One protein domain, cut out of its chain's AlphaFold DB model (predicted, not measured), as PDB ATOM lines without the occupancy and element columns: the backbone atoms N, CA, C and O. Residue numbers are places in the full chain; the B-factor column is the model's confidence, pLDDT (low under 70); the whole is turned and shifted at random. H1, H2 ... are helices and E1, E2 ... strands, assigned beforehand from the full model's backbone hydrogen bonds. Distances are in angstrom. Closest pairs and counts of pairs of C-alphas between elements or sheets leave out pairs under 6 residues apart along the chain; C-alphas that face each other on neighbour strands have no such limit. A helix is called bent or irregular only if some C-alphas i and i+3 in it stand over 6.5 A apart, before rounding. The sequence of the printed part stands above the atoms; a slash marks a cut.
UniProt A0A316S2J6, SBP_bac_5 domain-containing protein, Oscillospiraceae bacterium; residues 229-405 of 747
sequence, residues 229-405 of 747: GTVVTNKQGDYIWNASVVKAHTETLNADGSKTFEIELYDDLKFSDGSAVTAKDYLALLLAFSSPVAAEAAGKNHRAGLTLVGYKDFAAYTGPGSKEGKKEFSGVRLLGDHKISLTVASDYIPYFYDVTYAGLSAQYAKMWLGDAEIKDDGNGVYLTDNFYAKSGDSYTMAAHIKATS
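Overview. This is residues 229 to 405 of the 747 residues of the protein "SBP_bac_5 domain-containing protein" of Oscillospiraceae bacterium (UniProt A0A316S2J6). A twisted wall of four antiparallel strands, E3 E4 E6 E5, stands toward one end of the model, with H1 and H4 over one face and the small hairpin E1 E2 beside H4. H1 lies near the middle, between this wall, the hairpin E7 E8 and the short helices H5, H7, H2 and H6 of the other end. The printed part has 177 residues, in chain order E1 E2 E3 E4 H1 H2 H3 E5 E6 H4 H5 E7 E8 H6 H7. The class is mixed, helices and strands, with under half of the residues in named elements; the whole is compact, radius of gyration of the C-alphas 16.0 A, spanning 48 by 43 by 32 A.

Arrangement. The largest sheet holds E3, residues 246 to 253, E4, 259 to 265, E6, 339 to 344, and E5, 332 to 336, in that order; it is twisted, its C-alphas up to 4.3 A off the best plane. Within hydrogen-bond range are N 250 and O 262, 3.0 A, N 342 and O 261, 2.9 A, and N 333 and O 341, 2.9 A. H1, residues 279 to 288, makes two layers with it, a helix on one face of a sheet: its height over the sheet is 10.5 A, over E6 and E5, along the strands at 16 degrees to E5 on the local plane. H1 is only just irregular, C-alphas 282 and 285 being 6.8 A apart. H4, residues 354 to 358, is on the same face, at a height over the sheet of 8.4 A. The hairpin of E1, 231 to 233, and E2, 239 to 241, has N 232 and O 240 at 2.9 A; the closest C-alphas of E1 and H4, Val 231 and Ala 358, are 6.5 A apart. In the hairpin of E7, 374 to 376, and E8, 381 to 383, N 382 and O 375 are 2.8 A apart; the closest C-alphas of E5 and E7, Leu 334 and Asp 376, are 6.0 A apart. H1 touches H5, residues 365 to 369, closest at C-alphas Asp 281 and Ala 365, 4.8 A. H7, 396 to 404, touches H5, closest at C-alphas Trp 368 and Ile 401, 5.8 A. H7 touches H2, 292 to 298, closest at C-alphas Ala 297 and Ala 398, 4.3 A, the same way at 38 degrees, only just a steep tilt. H6, 385 to 388, and H7 touch only at the corner, closest at C-alphas Phe 387 and Met 397, 6.0 A. H3, 311 to 314, touches no helix. Each O i to N i+4 pair is within hydrogen-bond range in H2 and H5, 4 of 6 in H1, 4 of 5 in H7 and 0 of 1 in H4, which has 2 of 2 O i to N i+3 pairs; H3 and H6 are too short.

Along the chain. E1 begins at C-alpha 231, (-43.231, -41.746, -23.174). E3 is 20.1 A long, E4 19.4 A, E6 17.0 A, H1 14.7 A, H7 12.9 A and E5 12.6 A. H7 ends at C-alpha 404, (-55.134, -21.413, -16.179).

Size, cuts and confidence. The C-alphas farthest apart, of Gln 236 and Gly 392, are 50.1 A apart. The links E4 to H1, H2 to H3 and H3 to E5 are long. The printed part has no cut, and no printed residue is under 70 in pLDDT.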
ATOM      1  N   GLY A 229     -49.335 -39.230 -23.462       95.94
ATOM      2  CA  GLY A 229     -47.886 -39.065 -23.298       95.94
ATOM      3  C   GLY A 229     -47.112 -39.763 -24.418       95.94
ATOM      4  O   GLY A 229     -47.479 -40.871 -24.786       95.94
ATOM      5  N   THR A 230     -46.037 -39.176 -24.951       97.88
ATOM      6  CA  THR A 230     -45.130 -39.841 -25.916       97.88
ATOM      7  C   THR A 230     -44.348 -40.989 -25.278       97.88
ATOM      8  O   THR A 230     -44.191 -42.053 -25.877       97.88
ATOM      9  N   VAL A 231     -43.893 -40.771 -24.044       95.94
ATOM     10  CA  VAL A 231     -43.231 -41.746 -23.174       95.94
ATOM     11  C   VAL A 231     -44.023 -41.800 -21.875       95.94
ATOM     12  O   VAL A 231     -44.383 -40.760 -21.322       95.94
ATOM     13  N   VAL A 232     -44.324 -43.008 -21.409       92.31
ATOM     14  CA  VAL A 232     -45.172 -43.269 -20.241       92.31
ATOM     15  C   VAL A 232     -44.564 -44.363 -19.373       92.31
ATOM     16  O   VAL A 232     -43.793 -45.193 -19.850       92.31
ATOM     17  N   THR A 233     -44.918 -44.376 -18.093       88.44
ATOM     18  CA  THR A 233     -44.582 -45.478 -17.185       88.44
ATOM     19  C   THR A 233     -45.519 -46.664 -17.437       88.44
ATOM     20  O   THR A 233     -46.714 -46.458 -17.639       88.44
ATOM     21  N   ASN A 234     -45.018 -47.899 -17.390       88.19
ATOM     22  CA  ASN A 234     -45.842 -49.113 -17.416       88.19
ATOM     23  C   ASN A 234     -46.199 -49.622 -16.000       88.19
ATOM     24  O   ASN A 234     -45.743 -49.089 -14.987       88.19
ATOM     25  N   LYS A 235     -46.975 -50.711 -15.927       86.25
ATOM     26  CA  LYS A 235     -47.426 -51.360 -14.678       86.25
ATOM     27  C   LYS A 235     -46.288 -51.820 -13.743       86.25
ATOM     28  O   LYS A 235     -46.538 -52.027 -12.557       86.25
ATOM     29  N   GLN A 236     -45.056 -51.968 -14.240       81.31
ATOM     30  CA  GLN A 236     -43.859 -52.375 -13.486       81.31
ATOM     31  C   GLN A 236     -42.942 -51.197 -13.111       81.31
ATOM     32  O   GLN A 236     -41.985 -51.392 -12.358       81.31
ATOM     33  N   GLY A 237     -43.219 -49.989 -13.613       81.00
ATOM     34  CA  GLY A 237     -42.391 -48.807 -13.388       81.00
ATOM     35  C   GLY A 237     -41.374 -48.488 -14.494       81.00
ATOM     36  O   GLY A 237     -40.625 -47.525 -14.356       81.00
ATOM     37  N   ASP A 238     -41.323 -49.251 -15.588       84.69
ATOM     38  CA  ASP A 238     -40.449 -48.921 -16.722       84.69
ATOM     39  C   ASP A 238     -41.024 -47.760 -17.542       84.69
ATOM     40  O   ASP A 238     -42.220 -47.741 -17.836       84.69
ATOM     41  N   TYR A 239     -40.161 -46.841 -17.981       89.50
ATOM     42  CA  TYR A 239     -40.506 -45.857 -19.008       89.50
ATOM     43  C   TYR A 239     -40.441 -46.495 -20.393       89.50
ATOM     44  O   TYR A 239     -39.426 -47.085 -20.762       89.50
ATOM     45  N   ILE A 240     -41.519 -46.356 -21.158       92.38
ATOM     46  CA  ILE A 240     -41.680 -46.934 -22.492       92.38
ATOM     47  C   ILE A 240     -42.327 -45.934 -23.449       92.38
ATOM     48  O   ILE A 240     -43.089 -45.054 -23.042       92.38
ATOM     49  N   TRP A 241     -42.063 -46.098 -24.742       96.44
ATOM     50  CA  TRP A 241     -42.777 -45.387 -25.800       96.44
ATOM     51  C   TRP A 241     -44.258 -45.794 -25.824       96.44
ATOM     52  O   TRP A 241     -44.594 -46.979 -25.813       96.44
ATOM     53  N   ASN A 242     -45.159 -44.814 -25.858       97.00
ATOM     54  CA  ASN A 242     -46.600 -45.057 -25.827       97.00
ATOM     55  C   ASN A 242     -47.113 -45.473 -27.214       97.00
ATOM     56  O   ASN A 242     -47.347 -44.628 -28.079       97.00
ATOM     57  N   ALA A 243     -47.324 -46.776 -27.409       96.56
ATOM     58  CA  ALA A 243     -47.698 -47.373 -28.696       96.56
ATOM     59  C   ALA A 243     -49.034 -46.876 -29.294       96.56
ATOM     60  O   ALA A 243     -49.275 -47.061 -30.488       96.56
ATOM     61  N   SER A 244     -49.895 -46.232 -28.498       96.12
ATOM     62  CA  SER A 244     -51.158 -45.632 -28.964       96.12
ATOM     63  C   SER A 244     -50.988 -44.194 -29.479       96.12
ATOM     64  O   SER A 244     -51.803 -43.716 -30.275       96.12
ATOM     65  N   VAL A 245     -49.920 -43.514 -29.048       97.94
ATOM     66  CA  VAL A 245     -49.606 -42.101 -29.331       97.94
ATOM     67  C   VAL A 245     -48.497 -41.962 -30.370       97.94
ATOM     68  O   VAL A 245     -48.632 -41.192 -31.322       97.94
ATOM     69  N   VAL A 246     -47.415 -42.719 -30.196       98.31
ATOM     70  CA  VAL A 246     -46.222 -42.687 -31.042       98.31
ATOM     71  C   VAL A 246     -46.345 -43.766 -32.110       98.31
ATOM     72  O   VAL A 246     -46.423 -44.958 -31.821       98.31
ATOM     73  N   LYS A 247     -46.376 -43.317 -33.363       98.25
ATOM     74  CA  LYS A 247     -46.476 -44.138 -34.571       98.25
ATOM     75  C   LYS A 247     -45.105 -44.650 -35.015       98.25
ATOM     76  O   LYS A 247     -44.993 -45.776 -35.492       98.25
ATOM     77  N   ALA A 248     -44.072 -43.825 -34.851       98.44
ATOM     78  CA  ALA A 248     -42.671 -44.185 -35.038       98.44
ATOM     79  C   ALA A 248     -41.768 -43.245 -34.225       98.44
ATOM     80  O   ALA A 248     -42.127 -42.096 -33.967       98.44
ATOM     81  N   HIS A 249     -40.576 -43.708 -33.863       98.25
ATOM     82  CA  HIS A 249     -39.523 -42.873 -33.286       98.25
ATOM     83  C   HIS A 249     -38.160 -43.288 -33.850       98.25
ATOM     84  O   HIS A 249     -38.009 -44.394 -34.375       98.25
ATOM     85  N   THR A 250     -37.166 -42.410 -33.746       97.94
ATOM     86  CA  THR A 250     -35.755 -42.761 -33.957       97.94
ATOM     87  C   THR A 250     -34.895 -42.147 -32.862       97.94
ATOM     88  O   THR A 250     -35.226 -41.095 -32.316       97.94
ATOM     89  N   GLU A 251     -33.789 -42.812 -32.534       96.00
ATOM     90  CA  GLU A 251     -32.848 -42.388 -31.498       96.00
ATOM     91  C   GLU A 251     -31.438 -42.382 -32.089       96.00
ATOM     92  O   GLU A 251     -30.949 -43.407 -32.559       96.00
ATOM     93  N   THR A 252     -30.793 -41.215 -32.113       96.75
ATOM     94  CA  THR A 252     -29.481 -41.008 -32.741       96.75
ATOM     95  C   THR A 252     -28.513 -40.398 -31.740       96.75
ATOM     96  O   THR A 252     -28.724 -39.277 -31.279       96.75
ATOM     97  N   LEU A 253     -27.430 -41.112 -31.424       95.69
ATOM     98  CA  LEU A 253     -26.273 -40.535 -30.740       95.69
ATOM     99  C   LEU A 253     -25.430 -39.769 -31.769       95.69
ATOM    100  O   LEU A 253     -24.938 -40.348 -32.738       95.69
ATOM    101  N   ASN A 254     -25.292 -38.464 -31.571       97.06
ATOM    102  CA  ASN A 254     -24.595 -37.560 -32.478       97.06
ATOM    103  C   ASN A 254     -23.080 -37.551 -32.212       97.06
ATOM    104  O   ASN A 254     -22.603 -37.917 -31.138       97.06
ATOM    105  N   ALA A 255     -22.306 -37.066 -33.186       96.44
ATOM    106  CA  ALA A 255     -20.840 -37.029 -33.114       96.44
ATOM    107  C   ALA A 255     -20.262 -36.066 -32.048       96.44
ATOM    108  O   ALA A 255     -19.067 -36.117 -31.772       96.44
ATOM    109  N   ASP A 256     -21.088 -35.200 -31.453       95.62
ATOM    110  CA  ASP A 256     -20.749 -34.325 -30.318       95.62
ATOM    111  C   ASP A 256     -21.187 -34.900 -28.950       95.62
ATOM    112  O   ASP A 256     -21.066 -34.233 -27.921       95.62
ATOM    113  N   GLY A 257     -21.710 -36.132 -28.942       94.75
ATOM    114  CA  GLY A 257     -22.241 -36.825 -27.767       94.75
ATOM    115  C   GLY A 257     -23.677 -36.449 -27.391       94.75
ATOM    116  O   GLY A 257     -24.198 -36.999 -26.425       94.75
ATOM    117  N   SER A 258     -24.329 -35.519 -28.097       97.50
ATOM    118  CA  SER A 258     -25.754 -35.231 -27.880       97.50
ATOM    119  C   SER A 258     -26.627 -36.390 -28.384       97.50
ATOM    120  O   SER A 258     -26.225 -37.115 -29.295       97.50
ATOM    121  N   LYS A 259     -27.830 -36.579 -27.827       97.69
ATOM    122  CA  LYS A 259     -28.785 -37.601 -28.303       97.69
ATOM    123  C   LYS A 259     -30.018 -36.935 -28.901       97.69
ATOM    124  O   LYS A 259     -30.726 -36.208 -28.208       97.69
ATOM    125  N   THR A 260     -30.280 -37.183 -30.180       98.56
ATOM    126  CA  THR A 260     -31.488 -36.721 -30.873       98.56
ATOM    127  C   THR A 260     -32.543 -37.816 -30.900       98.56
ATOM    128  O   THR A 260     -32.300 -38.914 -31.398       98.56
ATOM    129  N   PHE A 261     -33.734 -37.474 -30.424       98.62
ATOM    130  CA  PHE A 261     -34.964 -38.233 -30.592       98.62
ATOM    131  C   PHE A 261     -35.781 -37.589 -31.719       98.62
ATOM    132  O   PHE A 261     -36.040 -36.385 -31.670       98.62
ATOM    133  N   GLU A 262     -36.217 -38.345 -32.724       98.69
ATOM    134  CA  GLU A 262     -37.343 -37.937 -33.579       98.69
ATOM    135  C   GLU A 262     -38.596 -38.712 -33.173       98.69
ATOM    136  O   GLU A 262     -38.513 -39.904 -32.884       98.69
ATOM    137  N   ILE A 263     -39.756 -38.052 -33.178       98.81
ATOM    138  CA  ILE A 263     -41.034 -38.639 -32.758       98.81
ATOM    139  C   ILE A 263     -42.090 -38.319 -33.817       98.81
ATOM    140  O   ILE A 263     -42.376 -37.149 -34.082       98.81
ATOM    141  N   GLU A 264     -42.672 -39.357 -34.415       98.75
ATOM    142  CA  GLU A 264     -43.852 -39.283 -35.276       98.75
ATOM    143  C   GLU A 264     -45.077 -39.762 -34.488       98.75
ATOM    144  O   GLU A 264     -45.120 -40.881 -33.972       98.75
ATOM    145  N   LEU A 265     -46.075 -38.894 -34.388       98.69
ATOM    146  CA  LEU A 265     -47.344 -39.129 -33.711       98.69
ATOM    147  C   LEU A 265     -48.357 -39.742 -34.688       98.69
ATOM    148  O   LEU A 265     -48.228 -39.603 -35.907       98.69
ATOM    149  N   TYR A 266     -49.402 -40.379 -34.164       98.31
ATOM    150  CA  TYR A 266     -50.586 -40.657 -34.979       98.31
ATOM    151  C   TYR A 266     -51.389 -39.376 -35.269       98.31
ATOM    152  O   TYR A 266     -51.450 -38.460 -34.450       98.31
ATOM    153  N   ASP A 267     -52.041 -39.352 -36.428       97.62
ATOM    154  CA  ASP A 267     -52.870 -38.265 -36.964       97.62
ATOM    155  C   ASP A 267     -54.374 -38.408 -36.637       97.62
ATOM    156  O   ASP A 267     -55.187 -37.557 -37.001       97.62
ATOM    157  N   ASP A 268     -54.758 -39.469 -35.920       97.56
ATOM    158  CA  ASP A 268     -56.121 -39.724 -35.434       97.56
ATOM    159  C   ASP A 268     -56.371 -39.244 -33.989       97.56
ATOM    160  O   ASP A 268     -57.497 -39.354 -33.489       97.56
ATOM    161  N   LEU A 269     -55.339 -38.708 -33.323       98.25
ATOM    162  CA  LEU A 269     -55.369 -38.259 -31.929       98.25
ATOM    163  C   LEU A 269     -56.287 -37.043 -31.739       98.25
ATOM    164  O   LEU A 269     -56.252 -36.084 -32.513       98.25
ATOM    165  N   LYS A 270     -57.110 -37.071 -30.682       98.06
ATOM    166  CA  LYS A 270     -58.142 -36.057 -30.424       98.06
ATOM    167  C   LYS A 270     -58.241 -35.652 -28.964       98.06
ATOM    168  O   LYS A 270     -58.122 -36.478 -28.060       98.06
ATOM    169  N   PHE A 271     -58.537 -34.375 -28.769       98.00
ATOM    170  CA  PHE A 271     -58.991 -33.822 -27.506       98.00
ATOM    171  C   PHE A 271     -60.475 -34.143 -27.261       98.00
ATOM    172  O   PHE A 271     -61.208 -34.565 -28.156       98.00
ATOM    173  N   SER A 272     -60.936 -33.921 -26.033       96.50
ATOM    174  CA  SER A 272     -62.287 -34.270 -25.576       96.50
ATOM    175  C   SER A 272     -63.445 -33.478 -26.201       96.50
ATOM    176  O   SER A 272     -64.602 -33.826 -25.978       96.50
ATOM    177  N   ASP A 273     -63.168 -32.417 -26.958       95.94
ATOM    178  CA  ASP A 273     -64.143 -31.707 -27.799       95.94
ATOM    179  C   ASP A 273     -64.226 -32.281 -29.230       95.94
ATOM    180  O   ASP A 273     -65.103 -31.900 -30.007       95.94
ATOM    181  N   GLY A 274     -63.340 -33.221 -29.575       96.81
ATOM    182  CA  GLY A 274     -63.195 -33.806 -30.905       96.81
ATOM    183  C   GLY A 274     -62.203 -33.071 -31.811       96.81
ATOM    184  O   GLY A 274     -62.011 -33.508 -32.949       96.81
ATOM    185  N   SER A 275     -61.567 -31.991 -31.337       97.25
ATOM    186  CA  SER A 275     -60.492 -31.312 -32.067       97.25
ATOM    187  C   SER A 275     -59.237 -32.190 -32.157       97.25
ATOM    188  O   SER A 275     -58.983 -33.030 -31.290       97.25
ATOM    189  N   ALA A 276     -58.474 -32.042 -33.241       98.06
ATOM    190  CA  ALA A 276     -57.261 -32.825 -33.472       98.06
ATOM    191  C   ALA A 276     -56.123 -32.383 -32.538       98.06
ATOM    192  O   ALA A 276     -55.933 -31.188 -32.310       98.06
ATOM    193  N   VAL A 277     -55.355 -33.349 -32.038       98.38
ATOM    194  CA  VAL A 277     -54.122 -33.109 -31.279       98.38
ATOM    195  C   VAL A 277     -52.959 -32.997 -32.258       98.38
ATOM    196  O   VAL A 277     -52.761 -33.889 -33.078       98.38
ATOM    197  N   THR A 278     -52.154 -31.945 -32.142       98.31
ATOM    198  CA  THR A 278     -51.007 -31.704 -33.026       98.31
ATOM    199  C   THR A 278     -49.681 -31.751 -32.272       98.31
ATOM    200  O   THR A 278     -49.619 -31.617 -31.051       98.31
ATOM    201  N   ALA A 279     -48.578 -31.830 -33.012       98.50
ATOM    202  CA  ALA A 279     -47.216 -31.625 -32.525       98.50
ATOM    203  C   ALA A 279     -47.052 -30.348 -31.671       98.50
ATOM    204  O   ALA A 279     -46.257 -30.328 -30.730       98.50
ATOM    205  N   LYS A 280     -47.819 -29.284 -31.951       98.50
ATOM    206  CA  LYS A 280     -47.766 -28.027 -31.184       98.50
ATOM    207  C   LYS A 280     -48.307 -28.185 -29.761       98.50
ATOM    208  O   LYS A 280     -47.817 -27.513 -28.858       98.50
ATOM    209  N   ASP A 281     -49.249 -29.096 -29.539       98.38
ATOM    210  CA  ASP A 281     -49.853 -29.344 -28.226       98.38
ATOM    211  C   ASP A 281     -48.919 -30.106 -27.269       98.38
ATOM    212  O   ASP A 281     -49.004 -29.939 -26.055       98.38
ATOM    213  N   TYR A 282     -47.972 -30.889 -27.797       98.25
ATOM    214  CA  TYR A 282     -46.886 -31.487 -27.005       98.25
ATOM    215  C   TYR A 282     -45.806 -30.456 -26.644       98.25
ATOM    216  O   TYR A 282     -45.214 -30.502 -25.567       98.25
ATOM    217  N   LEU A 283     -45.556 -29.493 -27.538       98.38
ATOM    218  CA  LEU A 283     -44.536 -28.458 -27.355       98.38
ATOM    219  C   LEU A 283     -45.011 -27.271 -26.497       98.38
ATOM    220  O   LEU A 283     -44.185 -26.595 -25.887       98.38
ATOM    221  N   ALA A 284     -46.318 -27.006 -26.410       96.75
ATOM    222  CA  ALA A 284     -46.857 -25.825 -25.732       96.75
ATOM    223  C   ALA A 284     -46.445 -25.725 -24.251       96.75
ATOM    224  O   ALA A 284     -45.972 -24.672 -23.815       96.75
ATOM    225  N   LEU A 285     -46.563 -26.824 -23.494       94.38
ATOM    226  CA  LEU A 285     -46.143 -26.872 -22.090       94.38
ATOM    227  C   LEU A 285     -44.613 -26.743 -21.963       94.38
ATOM    228  O   LEU A 285     -44.131 -25.949 -21.155       94.38
ATOM    229  N   LEU A 286     -43.859 -27.477 -22.792       96.50
ATOM    230  CA  LEU A 286     -42.390 -27.471 -22.813       96.50
ATOM    231  C   LEU A 286     -41.826 -26.058 -23.011       96.50
ATOM    232  O   LEU A 286     -40.929 -25.644 -22.276       96.50
ATOM    233  N   LEU A 287     -42.358 -25.312 -23.983       97.81
ATOM    234  CA  LEU A 287     -41.890 -23.966 -24.311       97.81
ATOM    235  C   LEU A 287     -42.343 -22.937 -23.275       97.81
ATOM    236  O   LEU A 287     -41.516 -22.157 -22.800       97.81
ATOM    237  N   ALA A 288     -43.610 -22.967 -22.847       96.69
ATOM    238  CA  ALA A 288     -44.087 -22.065 -21.800       96.69
ATOM    239  C   ALA A 288     -43.257 -22.229 -20.514       96.69
ATOM    240  O   ALA A 288     -42.685 -21.256 -20.017       96.69
ATOM    241  N   PHE A 289     -43.088 -23.464 -20.033       95.06
ATOM    242  CA  PHE A 289     -42.344 -23.796 -18.811       95.06
ATOM    243  C   PHE A 289     -40.824 -23.979 -19.012       95.06
ATOM    244  O   PHE A 289     -40.137 -24.515 -18.138       95.06
ATOM    245  N   SER A 290     -40.286 -23.459 -20.119       96.19
ATOM    246  CA  SER A 290     -38.852 -23.170 -20.300       96.19
ATOM    247  C   SER A 290     -38.566 -21.669 -20.458       96.19
ATOM    248  O   SER A 290     -37.440 -21.299 -20.763       96.19
ATOM    249  N   SER A 291     -39.568 -20.803 -20.263       96.25
ATOM    250  CA  SER A 291     -39.476 -19.350 -20.466       96.25
ATOM    251  C   SER A 291     -39.524 -18.557 -19.144       96.25
ATOM    252  O   SER A 291     -40.092 -19.037 -18.152       96.25
ATOM    253  N   PRO A 292     -39.041 -17.295 -19.115       95.44
ATOM    254  CA  PRO A 292     -39.196 -16.426 -17.945       95.44
ATOM    255  C   PRO A 292     -40.662 -16.052 -17.650       95.44
ATOM    256  O   PRO A 292     -40.977 -15.665 -16.526       95.44
ATOM    257  N   VAL A 293     -41.574 -16.203 -18.619       96.75
ATOM    258  CA  VAL A 293     -43.007 -15.896 -18.469       96.75
ATOM    259  C   VAL A 293     -43.677 -16.851 -17.478       96.75
ATOM    260  O   VAL A 293     -44.367 -16.414 -16.557       96.75
ATOM    261  N   ALA A 294     -43.437 -18.159 -17.609       93.81
ATOM    262  CA  ALA A 294     -43.963 -19.137 -16.659       93.81
ATOM    263  C   ALA A 294     -43.242 -19.088 -15.301       93.81
ATOM    264  O   ALA A 294     -43.854 -19.381 -14.270       93.81
ATOM    265  N   ALA A 295     -41.968 -18.678 -15.279       93.06
ATOM    266  CA  ALA A 295     -41.238 -18.458 -14.034       93.06
ATOM    267  C   ALA A 295     -41.857 -17.315 -13.202       93.06
ATOM    268  O   ALA A 295     -42.055 -17.472 -11.995       93.06
ATOM    269  N   GLU A 296     -42.256 -16.210 -13.847       95.62
ATOM    270  CA  GLU A 296     -43.042 -15.143 -13.210       95.62
ATOM    271  C   GLU A 296     -44.423 -15.657 -12.755       95.62
ATOM    272  O   GLU A 296     -44.825 -15.428 -11.613       95.62
ATOM    273  N   ALA A 297     -45.126 -16.415 -13.607       94.75
ATOM    274  CA  ALA A 297     -46.468 -16.936 -13.320       94.75
ATOM    275  C   ALA A 297     -46.529 -17.769 -12.024       94.75
ATOM    276  O   ALA A 297     -47.458 -17.621 -11.221       94.75
ATOM    277  N   ALA A 298     -45.541 -18.645 -11.827       89.56
ATOM    278  CA  ALA A 298     -45.466 -19.561 -10.693       89.56
ATOM    279  C   ALA A 298     -44.669 -19.020  -9.491       89.56
ATOM    280  O   ALA A 298     -44.738 -19.613  -8.417       89.56
ATOM    281  N   GLY A 299     -43.907 -17.932  -9.655       89.50
ATOM    282  CA  GLY A 299     -43.020 -17.390  -8.616       89.50
ATOM    283  C   GLY A 299     -41.787 -18.254  -8.315       89.50
ATOM    284  O   GLY A 299     -41.193 -18.120  -7.248       89.50
ATOM    285  N   LYS A 300     -41.410 -19.157  -9.229       83.25
ATOM    286  CA  LYS A 300     -40.271 -20.081  -9.099       83.25
ATOM    287  C   LYS A 300     -39.645 -20.367 -10.464       83.25
ATOM    288  O   LYS A 300     -40.313 -20.269 -11.488       83.25
ATOM    289  N   ASN A 301     -38.380 -20.785 -10.479       73.94
ATOM    290  CA  ASN A 301     -37.729 -21.250 -11.707       73.94
ATOM    291  C   ASN A 301     -38.491 -22.438 -12.314       73.94
ATOM    292  O   ASN A 301     -38.745 -23.426 -11.625       73.94
ATOM    293  N   HIS A 302     -38.770 -22.369 -13.613       75.44
ATOM    294  CA  HIS A 302     -39.263 -23.492 -14.406       75.44
ATOM    295  C   HIS A 302     -38.207 -23.914 -15.430       75.44
ATOM    296  O   HIS A 302     -37.420 -23.090 -15.888       75.44
ATOM    297  N   ARG A 303     -38.110 -25.229 -15.658       88.31
ATOM    298  CA  ARG A 303     -36.932 -25.893 -16.239       88.31
ATOM    299  C   ARG A 303     -37.313 -27.058 -17.168       88.31
ATOM    300  O   ARG A 303     -36.577 -28.034 -17.242       88.31
ATOM    301  N   ALA A 304     -38.475 -26.991 -17.825       91.38
ATOM    302  CA  ALA A 304     -39.063 -28.141 -18.524       91.38
ATOM    303  C   ALA A 304     -38.135 -28.744 -19.596       91.38
ATOM    304  O   ALA A 304     -37.995 -29.958 -19.664       91.38
ATOM    305  N   GLY A 305     -37.456 -27.905 -20.381       94.12
ATOM    306  CA  GLY A 305     -36.500 -28.329 -21.407       94.12
ATOM    307  C   GLY A 305     -35.030 -28.290 -20.985       94.12
ATOM    308  O   GLY A 305     -34.175 -28.242 -21.861       94.12
ATOM    309  N   LEU A 306     -34.699 -28.266 -19.687       95.12
ATOM    310  CA  LEU A 306     -33.327 -28.064 -19.172       95.12
ATOM    311  C   LEU A 306     -32.251 -28.962 -19.805       95.12
ATOM    312  O   LEU A 306     -31.085 -28.565 -19.910       95.12
ATOM    313  N   THR A 307     -32.651 -30.171 -20.188       96.19
ATOM    314  CA  THR A 307     -31.791 -31.226 -20.729       96.19
ATOM    315  C   THR A 307     -31.452 -31.014 -22.208       96.19
ATOM    316  O   THR A 307     -30.530 -31.632 -22.737       96.19
ATOM    317  N   LEU A 308     -32.179 -30.122 -22.886       98.19
ATOM    318  CA  LEU A 308     -32.180 -29.965 -24.335       98.19
ATOM    319  C   LEU A 308     -31.217 -28.861 -24.795       98.19
ATOM    320  O   LEU A 308     -31.035 -27.827 -24.141       98.19
ATOM    321  N   VAL A 309     -30.604 -29.067 -25.961       98.56
ATOM    322  CA  VAL A 309     -29.661 -28.117 -26.567       98.56
ATOM    323  C   VAL A 309     -30.336 -26.752 -26.764       98.56
ATOM    324  O   VAL A 309     -31.479 -26.652 -27.202       98.56
ATOM    325  N   GLY A 310     -29.636 -25.673 -26.406       97.50
ATOM    326  CA  GLY A 310     -30.156 -24.304 -26.511       97.50
ATOM    327  C   GLY A 310     -31.031 -23.828 -25.341       97.50
ATOM    328  O   GLY A 310     -31.293 -22.630 -25.267       97.50
ATOM    329  N   TYR A 311     -31.407 -24.684 -24.378       97.44
ATOM    330  CA  TYR A 311     -32.259 -24.285 -23.240       97.44
ATOM    331  C   TYR A 311     -31.760 -23.032 -22.502       97.44
ATOM    332  O   TYR A 311     -32.548 -22.149 -22.175       97.44
ATOM    333  N   LYS A 312     -30.446 -22.935 -22.250       95.94
ATOM    334  CA  LYS A 312     -29.834 -21.809 -21.519       95.94
ATOM    335  C   LYS A 312     -30.030 -20.470 -22.250       95.94
ATOM    336  O   LYS A 312     -30.199 -19.452 -21.586       95.94
ATOM    337  N   ASP A 313     -30.072 -20.484 -23.584       97.19
ATOM    338  CA  ASP A 313     -30.363 -19.296 -24.392       97.19
ATOM    339  C   ASP A 313     -31.870 -19.004 -24.438       97.19
ATOM    340  O   ASP A 313     -32.276 -17.853 -24.295       97.19
ATOM    341  N   PHE A 314     -32.710 -20.030 -24.596       97.62
ATOM    342  CA  PHE A 314     -34.166 -19.868 -24.646       97.62
ATOM    343  C   PHE A 314     -34.744 -19.345 -23.318       97.62
ATOM    344  O   PHE A 314     -35.549 -18.414 -23.300       97.62
ATOM    345  N   ALA A 315     -34.280 -19.882 -22.186       96.62
ATOM    346  CA  ALA A 315     -34.738 -19.494 -20.851       96.62
ATOM    347  C   ALA A 315     -34.288 -18.086 -20.420       96.62
ATOM    348  O   ALA A 315     -34.885 -17.505 -19.511       96.62
ATOM    349  N   ALA A 316     -33.262 -17.524 -21.067       96.38
ATOM    350  CA  ALA A 316     -32.823 -16.146 -20.855       96.38
ATOM    351  C   ALA A 316     -33.599 -15.124 -21.712       96.38
ATOM    352  O   ALA A 316     -33.595 -13.936 -21.392       96.38
ATOM    353  N   TYR A 317     -34.285 -15.559 -22.775       97.50
ATOM    354  CA  TYR A 317     -34.938 -14.658 -23.722       97.50
ATOM    355  C   TYR A 317     -36.216 -14.019 -23.158       97.50
ATOM    356  O   TYR A 317     -37.183 -14.691 -22.798       97.50
ATOM    357  N   THR A 318     -36.236 -12.684 -23.133       96.56
ATOM    358  CA  THR A 318     -37.317 -11.869 -22.544       96.56
ATOM    359  C   THR A 318     -38.253 -11.221 -23.573       96.56
ATOM    360  O   THR A 318     -38.899 -10.222 -23.253       96.56
ATOM    361  N   GLY A 319     -38.301 -11.721 -24.812       96.75
ATOM    362  CA  GLY A 319     -39.050 -11.105 -25.916       96.75
ATOM    363  C   GLY A 319     -38.246 -10.087 -26.746       96.75
ATOM    364  O   GLY A 319     -37.023  -9.981 -26.602       96.75
ATOM    365  N   PRO A 320     -38.904  -9.333 -27.647       95.25
ATOM    366  CA  PRO A 320     -38.244  -8.378 -28.538       95.25
ATOM    367  C   PRO A 320     -37.356  -7.365 -27.808       95.25
ATOM    368  O   PRO A 320     -37.770  -6.729 -26.843       95.25
ATOM    369  N   GLY A 321     -36.122  -7.203 -28.290       93.62
ATOM    370  CA  GLY A 321     -35.130  -6.327 -27.658       93.62
ATOM    371  C   GLY A 321     -34.481  -6.898 -26.389       93.62
ATOM    372  O   GLY A 321     -33.826  -6.142 -25.668       93.62
ATOM    373  N   SER A 322     -34.634  -8.199 -26.103       96.06
ATOM    374  CA  SER A 322     -33.873  -8.855 -25.035       96.06
ATOM    375  C   SER A 322     -32.360  -8.710 -25.239       96.06
ATOM    376  O   SER A 322     -31.867  -8.635 -26.365       96.06
ATOM    377  N   LYS A 323     -31.625  -8.643 -24.125       96.19
ATOM    378  CA  LYS A 323     -30.169  -8.409 -24.095       96.19
ATOM    379  C   LYS A 323     -29.354  -9.699 -24.028       96.19
ATOM    380  O   LYS A 323     -28.159  -9.674 -24.304       96.19
ATOM    381  N   GLU A 324     -29.996 -10.789 -23.624       95.19
ATOM    382  CA  GLU A 324     -29.404 -12.099 -23.376       95.19
ATOM    383  C   GLU A 324     -30.355 -13.175 -23.922       95.19
ATOM    384  O   GLU A 324     -31.548 -12.929 -24.109       95.19
ATOM    385  N   GLY A 325     -29.825 -14.365 -24.201       96.38
ATOM    386  CA  GLY A 325     -30.609 -15.458 -24.773       96.38
ATOM    387  C   GLY A 325     -30.962 -15.308 -26.258       96.38
ATOM    388  O   GLY A 325     -30.435 -14.447 -26.966       96.38
ATOM    389  N   LYS A 326     -31.839 -16.197 -26.741       97.19
ATOM    390  CA  LYS A 326     -32.344 -16.263 -28.126       97.19
ATOM    391  C   LYS A 326     -33.803 -16.724 -28.141       97.19
ATOM    392  O   LYS A 326     -34.202 -17.477 -27.256       97.19
ATOM    393  N   LYS A 327     -34.589 -16.328 -29.152       97.31
ATOM    394  CA  LYS A 327     -35.982 -16.803 -29.287       97.31
ATOM    395  C   LYS A 327     -36.035 -18.299 -29.630       97.31
ATOM    396  O   LYS A 327     -36.991 -18.972 -29.262       97.31
ATOM    397  N   GLU A 328     -35.030 -18.800 -30.351       98.25
ATOM    398  CA  GLU A 328     -34.966 -20.157 -30.891       98.25
ATOM    399  C   GLU A 328     -34.439 -21.165 -29.863       98.25
ATOM    400  O   GLU A 328     -33.289 -21.099 -29.422       98.25
ATOM    401  N   PHE A 329     -35.258 -22.166 -29.547       98.44
ATOM    402  CA  PHE A 329     -34.855 -23.344 -28.793       98.44
ATOM    403  C   PHE A 329     -34.227 -24.359 -29.763       98.44
ATOM    404  O   PHE A 329     -34.904 -25.229 -30.307       98.44
ATOM    405  N   SER A 330     -32.923 -24.230 -30.019       98.19
ATOM    406  CA  SER A 330     -32.240 -24.942 -31.115       98.19
ATOM    407  C   SER A 330     -32.296 -26.474 -31.055       98.19
ATOM    408  O   SER A 330     -32.321 -27.121 -32.100       98.19
ATOM    409  N   GLY A 331     -32.359 -27.060 -29.856       98.25
ATOM    410  CA  GLY A 331     -32.530 -28.498 -29.635       98.25
ATOM    411  C   GLY A 331     -33.972 -29.003 -29.713       98.25
ATOM    412  O   GLY A 331     -34.207 -30.160 -29.389       98.25
ATOM    413  N   VAL A 332     -34.948 -28.177 -30.097       98.75
ATOM    414  CA  VAL A 332     -36.360 -28.573 -30.213       98.75
ATOM    415  C   VAL A 332     -36.871 -28.187 -31.596       98.75
ATOM    416  O   VAL A 332     -36.804 -27.021 -31.985       98.75
ATOM    417  N   ARG A 333     -37.378 -29.163 -32.355       98.69
ATOM    418  CA  ARG A 333     -37.794 -28.995 -33.756       98.69
ATOM    419  C   ARG A 333     -39.260 -29.345 -33.972       98.69
ATOM    420  O   ARG A 333     -39.733 -30.371 -33.482       98.69
ATOM    421  N   LEU A 334     -39.946 -28.541 -34.785       98.56
ATOM    422  CA  LEU A 334     -41.278 -28.841 -35.313       98.56
ATOM    423  C   LEU A 334     -41.126 -29.281 -36.774       98.56
ATOM    424  O   LEU A 334     -40.897 -28.458 -37.655       98.56
ATOM    425  N   LEU A 335     -41.218 -30.589 -37.021       98.19
ATOM    426  CA  LEU A 335     -40.929 -31.210 -38.322       98.19
ATOM    427  C   LEU A 335     -42.186 -31.432 -39.185       98.19
ATOM    428  O   LEU A 335     -42.078 -31.781 -40.358       98.19
ATOM    429  N   GLY A 336     -43.373 -31.232 -38.611       97.69
ATOM    430  CA  GLY A 336     -44.675 -31.283 -39.274       97.69
ATOM    431  C   GLY A 336     -45.805 -31.314 -38.245       97.69
ATOM    432  O   GLY A 336     -45.544 -31.396 -37.046       97.69
ATOM    433  N   ASP A 337     -47.064 -31.299 -38.692       98.00
ATOM    434  CA  ASP A 337     -48.230 -31.239 -37.788       98.00
ATOM    435  C   ASP A 337     -48.322 -32.426 -36.809       98.00
ATOM    436  O   ASP A 337     -48.908 -32.291 -35.739       98.00
ATOM    437  N   HIS A 338     -47.678 -33.554 -37.134       98.50
ATOM    438  CA  HIS A 338     -47.589 -34.757 -36.297       98.50
ATOM    439  C   HIS A 338     -46.142 -35.264 -36.118       98.50
ATOM    440  O   HIS A 338     -45.947 -36.421 -35.757       98.50
ATOM    441  N   LYS A 339     -45.108 -34.440 -36.367       98.69
ATOM    442  CA  LYS A 339     -43.700 -34.842 -36.165       98.69
ATOM    443  C   LYS A 339     -42.883 -33.770 -35.443       98.69
ATOM    444  O   LYS A 339     -42.887 -32.603 -35.831       98.69
ATOM    445  N   ILE A 340     -42.126 -34.191 -34.432       98.75
ATOM    446  CA  ILE A 340     -41.206 -33.351 -33.651       98.75
ATOM    447  C   ILE A 340     -39.831 -34.008 -33.521       98.75
ATOM    448  O   ILE A 340     -39.663 -35.196 -33.804       98.75
ATOM    449  N   SER A 341     -38.843 -33.239 -33.068       98.62
ATOM    450  CA  SER A 341     -37.564 -33.783 -32.611       98.62
ATOM    451  C   SER A 341     -37.012 -33.008 -31.414       98.62
ATOM    452  O   SER A 341     -37.242 -31.804 -31.285       98.62
ATOM    453  N   LEU A 342     -36.316 -33.726 -30.532       98.81
ATOM    454  CA  LEU A 342     -35.736 -33.250 -29.279       98.81
ATOM    455  C   LEU A 342     -34.274 -33.715 -29.211       98.81
ATOM    456  O   LEU A 342     -34.004 -34.914 -29.245       98.81
ATOM    457  N   THR A 343     -33.330 -32.782 -29.109       98.75
ATOM    458  CA  THR A 343     -31.894 -33.058 -28.976       98.75
ATOM    459  C   THR A 343     -31.426 -32.727 -27.567       98.75
ATOM    460  O   THR A 343     -31.367 -31.563 -27.164       98.75
ATOM    461  N   VAL A 344     -31.067 -33.771 -26.831       98.38
ATOM    462  CA  VAL A 344     -30.542 -33.730 -25.466       98.38
ATOM    463  C   VAL A 344     -29.055 -33.413 -25.508       98.38
ATOM    464  O   VAL A 344     -28.310 -34.042 -26.259       98.38
ATOM    465  N   ALA A 345     -28.611 -32.443 -24.712       97.94
ATOM    466  CA  ALA A 345     -27.210 -32.039 -24.660       97.94
ATOM    467  C   ALA A 345     -26.309 -33.153 -24.090       97.94
ATOM    468  O   ALA A 345     -26.717 -33.898 -23.201       97.94
ATOM    469  N   SER A 346     -25.059 -33.217 -24.559       95.62
ATOM    470  CA  SER A 346     -24.068 -34.220 -24.138       95.62
ATOM    471  C   SER A 346     -23.713 -34.179 -22.646       95.62
ATOM    472  O   SER A 346     -23.287 -35.190 -22.105       95.62
ATOM    473  N   ASP A 347     -23.972 -33.064 -21.950       93.19
ATOM    474  CA  ASP A 347     -23.891 -32.970 -20.480       93.19
ATOM    475  C   ASP A 347     -24.821 -33.978 -19.752       93.19
ATOM    476  O   ASP A 347     -24.634 -34.219 -18.561       93.19
ATOM    477  N   TYR A 348     -25.815 -34.562 -20.441       92.38
ATOM    478  CA  TYR A 348     -26.828 -35.473 -19.882       92.38
ATOM    479  C   TYR A 348     -26.894 -36.849 -20.583       92.38
ATOM    480  O   TYR A 348     -27.883 -37.571 -20.417       92.38
ATOM    481  N   ILE A 349     -25.879 -37.197 -21.388       92.94
ATOM    482  CA  ILE A 349     -25.794 -38.432 -22.189       92.94
ATOM    483  C   ILE A 349     -24.402 -39.078 -21.995       92.94
ATOM    484  O   ILE A 349     -23.400 -38.367 -22.073       92.94
ATOM    485  N   PRO A 350     -24.290 -40.408 -21.790       92.12
ATOM    486  CA  PRO A 350     -25.378 -41.379 -21.631       92.12
ATOM    487  C   PRO A 350     -26.169 -41.152 -20.337       92.12
ATOM    488  O   PRO A 350     -25.688 -40.499 -19.417       92.12
ATOM    489  N   TYR A 351     -27.373 -41.711 -20.260       94.19
ATOM    490  CA  TYR A 351     -28.133 -41.846 -19.017       94.19
ATOM    491  C   TYR A 351     -29.148 -42.980 -19.184       94.19
ATOM    492  O   TYR A 351     -29.850 -43.033 -20.190       94.19
ATOM    493  N   PHE A 352     -29.239 -43.897 -18.221       94.50
ATOM    494  CA  PHE A 352     -30.068 -45.102 -18.355       94.50
ATOM    495  C   PHE A 352     -31.563 -44.802 -18.579       94.50
ATOM    496  O   PHE A 352     -32.240 -45.532 -19.297       94.50
ATOM    497  N   TYR A 353     -32.074 -43.703 -18.016       93.00
ATOM    498  CA  TYR A 353     -33.450 -43.251 -18.233       93.00
ATOM    499  C   TYR A 353     -33.552 -42.128 -19.290       93.00
ATOM    500  O   TYR A 353     -34.488 -41.330 -19.231       93.00
ATOM    501  N   ASP A 354     -32.624 -42.019 -20.255       93.12
ATOM    502  CA  ASP A 354     -32.609 -40.912 -21.235       93.12
ATOM    503  C   ASP A 354     -33.869 -40.820 -22.119       93.12
ATOM    504  O   ASP A 354     -34.242 -39.730 -22.551       93.12
ATOM    505  N   VAL A 355     -34.606 -41.922 -22.292       93.12
ATOM    506  CA  VAL A 355     -35.924 -41.943 -22.947       93.12
ATOM    507  C   VAL A 355     -36.916 -40.977 -22.275       93.12
ATOM    508  O   VAL A 355     -37.791 -40.424 -22.934       93.12
ATOM    509  N   THR A 356     -36.756 -40.679 -20.978       93.75
ATOM    510  CA  THR A 356     -37.606 -39.705 -20.270       93.75
ATOM    511  C   THR A 356     -37.467 -38.280 -20.810       93.75
ATOM    512  O   THR A 356     -38.415 -37.504 -20.706       93.75
ATOM    513  N   TYR A 357     -36.358 -37.941 -21.476       95.25
ATOM    514  CA  TYR A 357     -36.188 -36.657 -22.167       95.25
ATOM    515  C   TYR A 357     -37.082 -36.509 -23.402       95.25
ATOM    516  O   TYR A 357     -37.332 -35.390 -23.847       95.25
ATOM    517  N   ALA A 358     -37.574 -37.625 -23.945       96.38
ATOM    518  CA  ALA A 358     -38.561 -37.642 -25.015       96.38
ATOM    519  C   ALA A 358     -40.015 -37.604 -24.505       96.38
ATOM    520  O   ALA A 358     -40.942 -37.592 -25.317       96.38
ATOM    521  N   GLY A 359     -40.228 -37.581 -23.182       95.81
ATOM    522  CA  GLY A 359     -41.541 -37.557 -22.540       95.81
ATOM    523  C   GLY A 359     -42.222 -36.190 -22.596       95.81
ATOM    524  O   GLY A 359     -41.846 -35.262 -21.883       95.81
ATOM    525  N   LEU A 360     -43.274 -36.091 -23.407       95.44
ATOM    526  CA  LEU A 360     -44.174 -34.946 -23.530       95.44
ATOM    527  C   LEU A 360     -45.625 -35.447 -23.508       95.44
ATOM    528  O   LEU A 360     -45.917 -36.487 -24.090       95.44
ATOM    529  N   SER A 361     -46.540 -34.685 -22.912       93.44
ATOM    530  CA  SER A 361     -47.984 -34.981 -22.923       93.44
ATOM    531  C   SER A 361     -48.740 -33.945 -23.743       93.44
ATOM    532  O   SER A 361     -48.442 -32.752 -23.649       93.44
ATOM    533  N   ALA A 362     -49.753 -34.372 -24.499       95.19
ATOM    534  CA  ALA A 362     -50.607 -33.450 -25.240       95.19
ATOM    535  C   ALA A 362     -51.352 -32.492 -24.293       95.19
ATOM    536  O   ALA A 362     -52.096 -32.922 -23.404       95.19
ATOM    537  N   GLN A 363     -51.183 -31.185 -24.507       92.56
ATOM    538  CA  GLN A 363     -51.825 -30.114 -23.749       92.56
ATOM    539  C   GLN A 363     -52.331 -29.036 -24.710       92.56
ATOM    540  O   GLN A 363     -51.539 -28.440 -25.434       92.56
ATOM    541  N   TYR A 364     -53.640 -28.763 -24.695       95.12
ATOM    542  CA  TYR A 364     -54.297 -27.850 -25.639       95.12
ATOM    543  C   TYR A 364     -53.579 -26.494 -25.719       95.12
ATOM    544  O   TYR A 364     -53.603 -25.726 -24.757       95.12
ATOM    545  N   ALA A 365     -52.924 -26.187 -26.843       96.06
ATOM    546  CA  ALA A 365     -51.851 -25.189 -26.867       96.06
ATOM    547  C   ALA A 365     -52.268 -23.786 -26.373       96.06
ATOM    548  O   ALA A 365     -51.514 -23.128 -25.650       96.06
ATOM    549  N   LYS A 366     -53.500 -23.349 -26.678       94.19
ATOM    550  CA  LYS A 366     -54.049 -22.056 -26.221       94.19
ATOM    551  C   LYS A 366     -54.191 -21.937 -24.702       94.19
ATOM    552  O   LYS A 366     -54.221 -20.823 -24.179       94.19
ATOM    553  N   MET A 367     -54.266 -23.060 -23.989       93.38
ATOM    554  CA  MET A 367     -54.286 -23.100 -22.529       93.38
ATOM    555  C   MET A 367     -53.019 -22.433 -21.972       93.38
ATOM    556  O   MET A 367     -53.108 -21.531 -21.148       93.38
ATOM    557  N   TRP A 368     -51.847 -22.769 -22.517       95.12
ATOM    558  CA  TRP A 368     -50.558 -22.251 -22.042       95.12
ATOM    559  C   TRP A 368     -50.023 -21.044 -22.827       95.12
ATOM    560  O   TRP A 368     -49.227 -20.282 -22.280       95.12
ATOM    561  N   LEU A 369     -50.455 -20.856 -24.080       97.38
ATOM    562  CA  LEU A 369     -49.912 -19.844 -25.000       97.38
ATOM    563  C   LEU A 369     -50.899 -18.726 -25.386       97.38
ATOM    564  O   LEU A 369     -50.495 -17.759 -26.033       97.38
ATOM    565  N   GLY A 370     -52.184 -18.835 -25.034       95.56
ATOM    566  CA  GLY A 370     -53.223 -17.902 -25.485       95.56
ATOM    567  C   GLY A 370     -53.328 -17.860 -27.014       95.56
ATOM    568  O   GLY A 370     -53.580 -18.884 -27.648       95.56
ATOM    569  N   ASP A 371     -53.113 -16.682 -27.604       96.00
ATOM    570  CA  ASP A 371     -53.034 -16.474 -29.060       96.00
ATOM    571  C   ASP A 371     -51.584 -16.331 -29.576       96.00
ATOM    572  O   ASP A 371     -51.347 -15.752 -30.636       96.00
ATOM    573  N   ALA A 372     -50.584 -16.814 -28.830       97.94
ATOM    574  CA  ALA A 372     -49.217 -16.947 -29.335       97.94
ATOM    575  C   ALA A 372     -49.027 -18.260 -30.113       97.94
ATOM    576  O   ALA A 372     -49.582 -19.303 -29.768       97.94
ATOM    577  N   GLU A 373     -48.216 -18.209 -31.168       97.69
ATOM    578  CA  GLU A 373     -47.973 -19.325 -32.077       97.69
ATOM    579  C   GLU A 373     -46.600 -19.963 -31.828       97.69
ATOM    580  O   GLU A 373     -45.618 -19.266 -31.567       97.69
ATOM    581  N   ILE A 374     -46.518 -21.287 -32.001       98.50
ATOM    582  CA  ILE A 374     -45.249 -22.020 -32.123       98.50
ATOM    583  C   ILE A 374     -44.827 -22.032 -33.598       98.50
ATOM    584  O   ILE A 374     -45.619 -22.424 -34.465       98.50
ATOM    585  N   LYS A 375     -43.581 -21.629 -33.870       98.25
ATOM    586  CA  LYS A 375     -42.959 -21.575 -35.207       98.25
ATOM    587  C   LYS A 375     -41.554 -22.168 -35.174       98.25
ATOM    588  O   LYS A 375     -40.937 -22.175 -34.119       98.25
ATOM    589  N   ASP A 376     -41.058 -22.644 -36.312       98.38
ATOM    590  CA  ASP A 376     -39.689 -23.144 -36.506       98.38
ATOM    591  C   ASP A 376     -39.217 -22.708 -37.899       98.38
ATOM    592  O   ASP A 376     -39.725 -23.192 -38.909       98.38
ATOM    593  N   ASP A 377     -38.269 -21.769 -37.951       96.81
ATOM    594  CA  ASP A 377     -37.758 -21.194 -39.207       96.81
ATOM    595  C   ASP A 377     -36.555 -21.990 -39.769       96.81
ATOM    596  O   ASP A 377     -35.820 -21.501 -40.626       96.81
ATOM    597  N   GLY A 378     -36.294 -23.200 -39.252       96.31
ATOM    598  CA  GLY A 378     -35.135 -24.032 -39.600       96.31
ATOM    599  C   GLY A 378     -34.077 -24.137 -38.493       96.31
ATOM    600  O   GLY A 378     -33.284 -25.080 -38.506       96.31
ATOM    601  N   ASN A 379     -34.101 -23.218 -37.522       96.62
ATOM    602  CA  ASN A 379     -33.082 -23.046 -36.476       96.62
ATOM    603  C   ASN A 379     -33.506 -23.552 -35.082       96.62
ATOM    604  O   ASN A 379     -32.742 -23.399 -34.130       96.62
ATOM    605  N   GLY A 380     -34.708 -24.124 -34.956       98.25
ATOM    606  CA  GLY A 380     -35.333 -24.469 -33.679       98.25
ATOM    607  C   GLY A 380     -36.648 -23.727 -33.464       98.25
ATOM    608  O   GLY A 380     -36.900 -22.685 -34.077       98.25
ATOM    609  N   VAL A 381     -37.503 -24.276 -32.601       98.69
ATOM    610  CA  VAL A 381     -38.823 -23.695 -32.328       98.69
ATOM    611  C   VAL A 381     -38.730 -22.414 -31.500       98.69
ATOM    612  O   VAL A 381     -37.838 -22.254 -30.669       98.69
ATOM    613  N   TYR A 382     -39.690 -21.514 -31.676       98.62
ATOM    614  CA  TYR A 382     -39.856 -20.314 -30.861       98.62
ATOM    615  C   TYR A 382     -41.338 -19.962 -30.673       98.62
ATOM    616  O   TYR A 382     -42.203 -20.404 -31.434       98.62
ATOM    617  N   LEU A 383     -41.616 -19.151 -29.650       98.56
ATOM    618  CA  LEU A 383     -42.927 -18.551 -29.388       98.56
ATOM    619  C   LEU A 383     -42.978 -17.137 -29.975       98.56
ATOM    620  O   LEU A 383     -42.003 -16.392 -29.873       98.56
ATOM    621  N   THR A 384     -44.100 -16.748 -30.579       98.25
ATOM    622  CA  THR A 384     -44.263 -15.393 -31.132       98.25
ATOM    623  C   THR A 384     -44.260 -14.303 -30.057       98.25
ATOM    624  O   THR A 384     -44.715 -14.506 -28.932       98.25
ATOM    625  N   ASP A 385     -43.790 -13.114 -30.435       97.69
ATOM    626  CA  ASP A 385     -43.528 -11.955 -29.567       97.69
ATOM    627  C   ASP A 385     -44.663 -11.581 -28.597       97.69
ATOM    628  O   ASP A 385     -44.403 -11.109 -27.490       97.69
ATOM    629  N   ASN A 386     -45.923 -11.818 -28.976       97.31
ATOM    630  CA  ASN A 386     -47.094 -11.565 -28.134       97.31
ATOM    631  C   ASN A 386     -47.142 -12.430 -26.858       97.31
ATOM    632  O   ASN A 386     -47.750 -12.007 -25.876       97.31
ATOM    633  N   PHE A 387     -46.459 -13.580 -26.822       98.19
ATOM    634  CA  PHE A 387     -46.258 -14.369 -25.600       98.19
ATOM    635  C   PHE A 387     -45.472 -13.592 -24.530       98.19
ATOM    636  O   PHE A 387     -45.772 -13.672 -23.340       98.19
ATOM    637  N   TYR A 388     -44.495 -12.792 -24.963       97.75
ATOM    638  CA  TYR A 388     -43.616 -11.990 -24.110       97.75
ATOM    639  C   TYR A 388     -44.135 -10.554 -23.901       97.75
ATOM    640  O   TYR A 388     -43.424  -9.713 -23.348       97.75
ATOM    641  N   ALA A 389     -45.365 -10.249 -24.331       96.81
ATOM    642  CA  ALA A 389     -45.958  -8.926 -24.167       96.81
ATOM    643  C   ALA A 389     -46.105  -8.556 -22.680       96.81
ATOM    644  O   ALA A 389     -46.629  -9.335 -21.876       96.81
ATOM    645  N   LYS A 390     -45.667  -7.345 -22.324       95.94
ATOM    646  CA  LYS A 390     -45.688  -6.829 -20.951       95.94
ATOM    647  C   LYS A 390     -46.729  -5.737 -20.727       95.94
ATOM    648  O   LYS A 390     -47.054  -4.974 -21.636       95.94
ATOM    649  N   SER A 391     -47.190  -5.637 -19.483       94.50
ATOM    650  CA  SER A 391     -47.984  -4.527 -18.958       94.50
ATOM    651  C   SER A 391     -47.261  -3.969 -17.730       94.50
ATOM    652  O   SER A 391     -47.259  -4.585 -16.664       94.50
ATOM    653  N   GLY A 392     -46.557  -2.849 -17.908       92.88
ATOM    654  CA  GLY A 392     -45.508  -2.440 -16.968       92.88
ATOM    655  C   GLY A 392     -44.343  -3.436 -16.988       92.88
ATOM    656  O   GLY A 392     -43.918  -3.868 -18.059       92.88
ATOM    657  N   ASP A 393     -43.845  -3.819 -15.814       92.62
ATOM    658  CA  ASP A 393     -42.717  -4.752 -15.683       92.62
ATOM    659  C   ASP A 393     -43.107  -6.239 -15.804       92.62
ATOM    660  O   ASP A 393     -42.227  -7.074 -16.021       92.62
ATOM    661  N   SER A 394     -44.397  -6.581 -15.710       96.25
ATOM    662  CA  SER A 394     -44.913  -7.962 -15.710       96.25
ATOM    663  C   SER A 394     -45.327  -8.458 -17.095       96.25
ATOM    664  O   SER A 394     -45.883  -7.698 -17.890       96.25
ATOM    665  N   TYR A 395     -45.134  -9.752 -17.378       97.31
ATOM    666  CA  TYR A 395     -45.676 -10.384 -18.591       97.31
ATOM    667  C   TYR A 395     -47.194 -10.607 -18.478       97.31
ATOM    668  O   TYR A 395     -47.666 -11.295 -17.575       97.31
ATOM    669  N   THR A 396     -47.975 -10.128 -19.448       96.44
ATOM    670  CA  THR A 396     -49.439 -10.323 -19.479       96.44
ATOM    671  C   THR A 396     -49.809 -11.812 -19.507       96.44
ATOM    672  O   THR A 396     -50.742 -12.249 -18.833       96.44
ATOM    673  N   MET A 397     -49.025 -12.616 -20.229       97.19
ATOM    674  CA  MET A 397     -49.212 -14.064 -20.332       97.19
ATOM    675  C   MET A 397     -48.912 -14.813 -19.017       97.19
ATOM    676  O   MET A 397     -49.466 -15.885 -18.782       97.19
ATOM    677  N   ALA A 398     -48.118 -14.242 -18.100       96.50
ATOM    678  CA  ALA A 398     -47.875 -14.860 -16.793       96.50
ATOM    679  C   ALA A 398     -49.157 -14.908 -15.941       96.50
ATOM    680  O   ALA A 398     -49.425 -15.906 -15.266       96.50
ATOM    681  N   ALA A 399     -50.001 -13.873 -16.023       94.94
ATOM    682  CA  ALA A 399     -51.316 -13.865 -15.384       94.94
ATOM    683  C   ALA A 399     -52.266 -14.908 -16.006       94.94
ATOM    684  O   ALA A 399     -52.979 -15.595 -15.274       94.94
ATOM    685  N   HIS A 400     -52.226 -15.075 -17.333       95.00
ATOM    686  CA  HIS A 400     -52.999 -16.092 -18.060       95.00
ATOM    687  C   HIS A 400     -52.619 -17.520 -17.642       95.00
ATOM    688  O   HIS A 400     -53.491 -18.297 -17.254       95.00
ATOM    689  N   ILE A 401     -51.321 -17.847 -17.625       95.25
ATOM    690  CA  ILE A 401     -50.798 -19.151 -17.178       95.25
ATOM    691  C   ILE A 401     -51.183 -19.427 -15.712       95.25
ATOM    692  O   ILE A 401     -51.588 -20.539 -15.371       95.25
ATOM    693  N   LYS A 402     -51.100 -18.411 -14.844       93.56
ATOM    694  CA  LYS A 402     -51.428 -18.511 -13.412       93.56
ATOM    695  C   LYS A 402     -52.921 -18.685 -13.124       93.56
ATOM    696  O   LYS A 402     -53.267 -19.352 -12.153       93.56
ATOM    697  N   ALA A 403     -53.793 -18.079 -13.928       92.44
ATOM    698  CA  ALA A 403     -55.229 -18.336 -13.863       92.44
ATOM    699  C   ALA A 403     -55.538 -19.755 -14.361       92.44
ATOM    700  O   ALA A 403     -56.223 -20.515 -13.684       92.44
ATOM    701  N   THR A 404     -54.946 -20.127 -15.498       91.88
ATOM    702  CA  THR A 404     -55.134 -21.413 -16.179       91.88
ATOM    703  C   THR A 404     -54.762 -22.628 -15.323       91.88
ATOM    704  O   THR A 404     -55.484 -23.622 -15.318       91.88
ATOM    705  N   SER A 405     -53.663 -22.573 -14.565       87.69
ATOM    706  CA  SER A 405     -53.245 -23.702 -13.717       87.69
ATOM    707  C   SER A 405     -54.238 -24.031 -12.595       87.69
ATOM    708  O   SER A 405     -54.261 -25.164 -12.115       87.69
TER     709      SER A 405